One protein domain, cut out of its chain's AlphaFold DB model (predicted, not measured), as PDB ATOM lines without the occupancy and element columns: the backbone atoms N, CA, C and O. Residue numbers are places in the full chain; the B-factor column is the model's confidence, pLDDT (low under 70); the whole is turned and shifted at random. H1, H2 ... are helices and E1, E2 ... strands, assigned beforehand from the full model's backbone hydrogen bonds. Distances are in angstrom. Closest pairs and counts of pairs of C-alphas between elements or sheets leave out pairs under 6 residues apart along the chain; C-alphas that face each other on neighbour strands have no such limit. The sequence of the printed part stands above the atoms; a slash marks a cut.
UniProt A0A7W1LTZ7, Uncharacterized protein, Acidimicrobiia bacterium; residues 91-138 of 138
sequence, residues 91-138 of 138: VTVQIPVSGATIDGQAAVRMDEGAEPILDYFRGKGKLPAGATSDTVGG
ATOM      1  N   VAL A  91      -5.945  50.549 -26.190       81.94
ATOM      2  CA  VAL A  91      -4.647  50.439 -25.541       81.94
ATOM      3  C   VAL A  91      -3.694  49.705 -26.472       81.94
ATOM      4  O   VAL A  91      -3.813  48.498 -26.699       81.94
ATOM      5  N   THR A  92      -2.726  50.444 -26.994       79.25
ATOM      6  CA  THR A  92      -1.652  49.914 -27.822       79.25
ATOM      7  C   THR A  92      -0.411  49.698 -26.968       79.25
ATOM      8  O   THR A  92      -0.030  50.521 -26.139       79.25
ATOM      9  N   VAL A  93       0.250  48.562 -27.169       84.38
ATOM     10  CA  VAL A  93       1.503  48.231 -26.487       84.38
ATOM     11  C   VAL A  93       2.519  47.802 -27.527       84.38
ATOM     12  O   VAL A  93       2.244  46.932 -28.354       84.38
ATOM     13  N   GLN A  94       3.703  48.404 -27.485       82.81
ATOM     14  CA  GLN A  94       4.809  48.013 -28.345       82.81
ATOM     15  C   GLN A  94       5.718  47.045 -27.595       82.81
ATOM     16  O   GLN A  94       6.247  47.371 -26.535       82.81
ATOM     17  N   ILE A  95       5.919  45.856 -28.162       86.06
ATOM     18  CA  ILE A  95       6.936  44.933 -27.662       86.06
ATOM     19  C   ILE A  95       8.306  45.544 -28.000       86.06
ATOM     20  O   ILE A  95       8.548  45.815 -29.182       86.06
ATOM     21  N   PRO A  96       9.183  45.786 -27.008       84.69
ATOM     22  CA  PRO A  96      10.506  46.327 -27.255       84.69
ATOM     23  C   PRO A  96      11.323  45.290 -28.021       84.69
ATOM     24  O   PRO A  96      11.386  44.110 -27.652       84.69
ATOM     25  N   VAL A  97      11.889  45.729 -29.138       84.69
ATOM     26  CA  VAL A  97      12.657  44.878 -30.033       84.69
ATOM     27  C   VAL A  97      13.832  45.632 -30.632       84.69
ATOM     28  O   VAL A  97      13.728  46.816 -30.957       84.69
ATOM     29  N   SER A  98      14.906  44.895 -30.890       84.00
ATOM     30  CA  SER A  98      16.093  45.381 -31.576       84.00
ATOM     31  C   SER A  98      16.344  44.603 -32.865       84.00
ATOM     32  O   SER A  98      16.006  43.421 -33.009       84.00
ATOM     33  N   GLY A  99      16.941  45.286 -33.841       82.88
ATOM     34  CA  GLY A  99      17.456  44.634 -35.039       82.88
ATOM     35  C   GLY A  99      18.637  43.730 -34.686       82.88
ATOM     36  O   GLY A  99      19.532  44.119 -33.940       82.88
ATOM     37  N   ALA A 100      18.660  42.528 -35.250       83.38
ATOM     38  CA  ALA A 100      19.739  41.564 -35.087       83.38
ATOM     39  C   ALA A 100      20.157  40.993 -36.446       83.38
ATOM     40  O   ALA A 100      19.390  41.014 -37.406       83.38
ATOM     41  N   THR A 101      21.371  40.452 -36.522       84.56
ATOM     42  CA  THR A 101      21.783  39.580 -37.629       84.56
ATOM     43  C   THR A 101      21.986  38.174 -37.083       84.56
ATOM     44  O   THR A 101      22.759  37.990 -36.144       84.56
ATOM     45  N   ILE A 102      21.274  37.195 -37.640       81.94
ATOM     46  CA  ILE A 102      21.359  35.777 -37.263       81.94
ATOM     47  C   ILE A 102      21.644  35.000 -38.546       81.94
ATOM     48  O   ILE A 102      20.900  35.136 -39.514       81.94
ATOM     49  N   ASP A 103      22.758  34.269 -38.588       88.69
ATOM     50  CA  ASP A 103      23.207  33.504 -39.764       88.69
ATOM     51  C   ASP A 103      23.255  34.330 -41.068       88.69
ATOM     52  O   ASP A 103      22.901  33.870 -42.153       88.69
ATOM     53  N   GLY A 104      23.674  35.595 -40.958       81.81
ATOM     54  CA  GLY A 104      23.769  36.529 -42.087       81.81
ATOM     55  C   GLY A 104      22.435  37.125 -42.554       81.81
ATOM     56  O   GLY A 104      22.415  37.833 -43.557       81.81
ATOM     57  N   GLN A 105      21.330  36.872 -41.844       77.12
ATOM     58  CA  GLN A 105      19.999  37.401 -42.158       77.12
ATOM     59  C   GLN A 105      19.557  38.458 -41.145       77.12
ATOM     60  O   GLN A 105      19.791  38.316 -39.943       77.12
ATOM     61  N   ALA A 106      18.874  39.498 -41.628       76.88
ATOM     62  CA  ALA A 106      18.243  40.490 -40.766       76.88
ATOM     63  C   ALA A 106      17.091  39.851 -39.974       76.88
ATOM     64  O   ALA A 106      16.206  39.210 -40.540       76.88
ATOM     65  N   ALA A 107      17.098  40.057 -38.663       81.50
ATOM     66  CA  ALA A 107      16.134  39.524 -37.718       81.50
ATOM     67  C   ALA A 107      15.713  40.598 -36.708       81.50
ATOM     68  O   ALA A 107      16.327  41.660 -36.599       81.50
ATOM     69  N   VAL A 108      14.664  40.292 -35.951       82.44
ATOM     70  CA  VAL A 108      14.178  41.100 -34.831       82.44
ATOM     71  C   VAL A 108      14.305  40.259 -33.568       82.44
ATOM     72  O   VAL A 108      13.823  39.125 -33.538       82.44
ATOM     73  N   ARG A 109      14.965  40.790 -32.540       87.06
ATOM     74  CA  ARG A 109      15.103  40.146 -31.231       87.06
ATOM     75  C   ARG A 109      14.269  40.910 -30.210       87.06
ATOM     76  O   ARG A 109      14.253  42.133 -30.232       87.06
ATOM     77  N   MET A 110      13.573  40.184 -29.338       89.62
ATOM     78  CA  MET A 110      12.884  40.796 -28.201       89.62
ATOM     79  C   MET A 110      13.911  41.309 -27.200       89.62
ATOM     80  O   MET A 110      14.820  40.569 -26.819       89.62
ATOM     81  N   ASP A 111      13.741  42.556 -26.789       88.81
ATOM     82  CA  ASP A 111      14.604  43.186 -25.802       88.81
ATOM     83  C   ASP A 111      14.099  42.927 -24.378       88.81
ATOM     84  O   ASP A 111      13.007  42.389 -24.143       88.81
ATOM     85  N   GLU A 112      14.912  43.331 -23.405       85.19
ATOM     86  CA  GLU A 112      14.507  43.366 -22.006       85.19
ATOM     87  C   GLU A 112      13.227  44.213 -21.848       85.19
ATOM     88  O   GLU A 112      13.093  45.287 -22.432       85.19
ATOM     89  N   GLY A 113      12.248  43.702 -21.096       86.12
ATOM     90  CA  GLY A 113      10.929  44.334 -20.940       86.12
ATOM     91  C   GLY A 113       9.819  43.784 -21.848       86.12
ATOM     92  O   GLY A 113       8.654  44.118 -21.632       86.12
ATOM     93  N   ALA A 114      10.124  42.890 -22.796       90.44
ATOM     94  CA  ALA A 114       9.097  42.207 -23.590       90.44
ATOM     95  C   ALA A 114       8.228  41.243 -22.760       90.44
ATOM     96  O   ALA A 114       7.009  41.207 -22.921       90.44
ATOM     97  N   GLU A 115       8.833  40.482 -21.844       91.00
ATOM     98  CA  GLU A 115       8.126  39.434 -21.093       91.00
ATOM     99  C   GLU A 115       6.989  39.971 -20.198       91.00
ATOM    100  O   GLU A 115       5.891  39.421 -20.270       91.00
ATOM    101  N   PRO A 116       7.149  41.086 -19.453       90.75
ATOM    102  CA  PRO A 116       6.033  41.705 -18.735       90.75
ATOM    103  C   PRO A 116       4.842  42.089 -19.627       90.75
ATOM    104  O   PRO A 116       3.692  41.971 -19.202       90.75
ATOM    105  N   ILE A 117       5.095  42.523 -20.869       91.75
ATOM    106  CA  ILE A 117       4.033  42.827 -21.843       91.75
ATOM    107  C   ILE A 117       3.315  41.540 -22.250       91.75
ATOM    108  O   ILE A 117       2.086  41.498 -22.291       91.75
ATOM    109  N   LEU A 118       4.063  40.470 -22.517       91.44
ATOM    110  CA  LEU A 118       3.473  39.175 -22.850       91.44
ATOM    111  C   LEU A 118       2.668  38.602 -21.676       91.44
ATOM    112  O   LEU A 118       1.587  38.055 -21.887       91.44
ATOM    113  N   ASP A 119       3.138  38.764 -20.441       93.44
ATOM    114  CA  ASP A 119       2.428  38.312 -19.245       93.44
ATOM    115  C   ASP A 119       1.109  39.043 -19.014       93.44
ATOM    116  O   ASP A 119       0.143  38.411 -18.574       93.44
ATOM    117  N   TYR A 120       1.017  40.329 -19.360       92.56
ATOM    118  CA  TYR A 120      -0.261  41.041 -19.384       92.56
ATOM    119  C   TYR A 120      -1.270  40.346 -20.311       92.56
ATOM    120  O   TYR A 120      -2.358  39.978 -19.869       92.56
ATOM    121  N   PHE A 121      -0.886  40.060 -21.559       90.12
ATOM    122  CA  PHE A 121      -1.765  39.380 -22.521       90.12
ATOM    123  C   PHE A 121      -2.055  37.913 -22.168       90.12
ATOM    124  O   PHE A 121      -3.087  37.376 -22.565       90.12
ATOM    125  N   ARG A 122      -1.189  37.260 -21.384       93.62
ATOM    126  CA  ARG A 122      -1.445  35.925 -20.809       93.62
ATOM    127  C   ARG A 122      -2.348  35.966 -19.568       93.62
ATOM    128  O   ARG A 122      -2.615  34.910 -18.997       93.62
ATOM    129  N   GLY A 123      -2.776  37.149 -19.119       93.44
ATOM    130  CA  GLY A 123      -3.607  37.331 -17.925       93.44
ATOM    131  C   GLY A 123      -2.858  37.152 -16.599       93.44
ATOM    132  O   GLY A 123      -3.484  36.926 -15.568       93.44
ATOM    133  N   LYS A 124      -1.523  37.214 -16.618       94.75
ATOM    134  CA  LYS A 124      -0.649  37.037 -15.444       94.75
ATOM    135  C   LYS A 124      -0.059  38.353 -14.937       94.75
ATOM    136  O   LYS A 124       0.354  38.433 -13.784       94.75
ATOM    137  N   GLY A 125       0.010  39.362 -15.803       88.69
ATOM    138  CA  GLY A 125       0.624  40.662 -15.541       88.69
ATOM    139  C   GLY A 125      -0.381  41.811 -15.471       88.69
ATOM    140  O   GLY A 125      -1.553  41.674 -15.819       88.69
ATOM    141  N   LYS A 126       0.098  42.976 -15.027       91.19
ATOM    142  CA  LYS A 126      -0.638  44.250 -15.081       91.19
ATOM    143  C   LYS A 126      -0.395  44.944 -16.421       91.19
ATOM    144  O   LYS A 126       0.562  44.604 -17.111       91.19
ATOM    145  N   LEU A 127      -1.223  45.938 -16.751       85.31
ATOM    146  CA  LEU A 127      -1.010  46.758 -17.942       85.31
ATOM    147  C   LEU A 127       0.413  47.371 -17.921       85.31
ATOM    148  O   LEU A 127       0.797  47.941 -16.895       85.31
ATOM    149  N   PRO A 128       1.203  47.251 -19.004       85.75
ATOM    150  CA  PRO A 128       2.574  47.756 -19.044       85.75
ATOM    151  C   PRO A 128       2.647  49.284 -18.974       85.75
ATOM    152  O   PRO A 128       1.830  49.979 -19.567       85.75
ATOM    153  N   ALA A 129       3.679  49.814 -18.311       76.00
ATOM    154  CA  ALA A 129       3.857  51.259 -18.118       76.00
ATOM    155  C   ALA A 129       4.069  52.056 -19.425       76.00
ATOM    156  O   ALA A 129       3.868  53.264 -19.434       76.00
ATOM    157  N   GLY A 130       4.469  51.390 -20.515       72.06
ATOM    158  CA  GLY A 130       4.631  51.982 -21.850       72.06
ATOM    159  C   GLY A 130       3.420  51.806 -22.771       72.06
ATOM    160  O   GLY A 130       3.558  51.969 -23.980       72.06
ATOM    161  N   ALA A 131       2.266  51.404 -22.234       75.25
ATOM    162  CA  ALA A 131       1.038  51.326 -23.008       75.25
ATOM    163  C   ALA A 131       0.562  52.734 -23.386       75.25
ATOM    164  O   ALA A 131       0.408  53.595 -22.517       75.25
ATOM    165  N   THR A 132       0.320  52.964 -24.673       69.75
ATOM    166  CA  THR A 132      -0.311  54.191 -25.154       69.75
ATOM    167  C   THR A 132      -1.808  53.948 -25.251       69.75
ATOM    168  O   THR A 132      -2.252  52.958 -25.832       69.75
ATOM    169  N   SER A 133      -2.591  54.824 -24.631       62.66
ATOM    170  CA  SER A 133      -4.030  54.874 -24.864       62.66
ATOM    171  C   SER A 133      -4.250  55.894 -25.961       62.66
ATOM    172  O   SER A 133      -4.117  57.090 -25.708       62.66
ATOM    173  N   ASP A 134      -4.560  55.420 -27.160       58.09
ATOM    174  CA  ASP A 134      -5.064  56.303 -28.198       58.09
ATOM    175  C   ASP A 134      -6.577  56.358 -27.994       58.09
ATOM    176  O   ASP A 134      -7.311  55.415 -28.312       58.09
ATOM    177  N   THR A 135      -7.039  57.446 -27.374       48.91
ATOM    178  CA  THR A 135      -8.443  57.823 -27.502       48.91
ATOM    179  C   THR A 135      -8.617  58.219 -28.955       48.91
ATOM    180  O   THR A 135      -8.050  59.209 -29.414       48.91
ATOM    181  N   VAL A 136      -9.339  57.390 -29.694       46.25
ATOM    182  CA  VAL A 136      -9.817  57.738 -31.023       46.25
ATOM    183  C   VAL A 136     -10.753  58.929 -30.800       46.25
ATOM    184  O   VAL A 136     -11.786  58.760 -30.170       46.25
ATOM    185  N   GLY A 137     -10.303  60.144 -31.124       42.44
ATOM    186  CA  GLY A 137     -11.044  61.380 -30.840       42.44
ATOM    187  C   GLY A 137     -10.296  62.386 -29.955       42.44
ATOM    188  O   GLY A 137     -10.598  62.546 -28.770       42.44
ATOM    189  N   GLY A 138      -9.352  63.109 -30.564       31.42
ATOM    190  CA  GLY A 138      -8.747  64.345 -30.059       31.42
ATOM    191  C   GLY A 138      -8.413  65.281 -31.210       31.42
ATOM    192  O   GLY A 138      -7.743  64.807 -32.151       31.42
TER     193      GLY A 138
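Overview. This is residues 91 to 138 of the 138 residues of an uncharacterized protein of Acidimicrobiia bacterium (UniProt A0A7W1LTZ7). A two-strand hairpin, E1 and E2, makes one end of a flat model, and the short helix H1 follows it. Beyond H1 the chain turns back to E3, which runs beside residues 91 to 92, before the last residues. The 48 printed residues hold E1, E2, H1 and E3 in that order, mixed helices and strands, with under half of the residues in named elements. The whole is only just loose, close to extended, with a radius of gyration of the C-alphas of 13.9 A and spans of 43 by 30 by 14 A.

Along the chain. E1, residues 97 to 102, begins at C-alpha 97 (12.657, 44.878, -30.033) and is 14.5 A long. E2, residues 105 to 110, is 16.0 A; H1, residues 114 to 121, is 11.3 A. E3, residues 132 to 134, is 6.0 A and ends at C-alpha 134 (-5.064, 56.303, -28.198).

Arrangement. The hairpin E1 and E2 is antiparallel at 143 degrees, with N 100 and O 107 within hydrogen-bond range at 2.8 A. In H1 every O i to N i+4 pair is within hydrogen-bond range. E3 pairs with no named strand and is apart from H1.

Size, cuts and confidence. The C-alphas of Asp 103 and Gly 138 are the two farthest apart, 45.5 A. The printed part has no cut and no long link; residues 132 to 138 have pLDDT under 70.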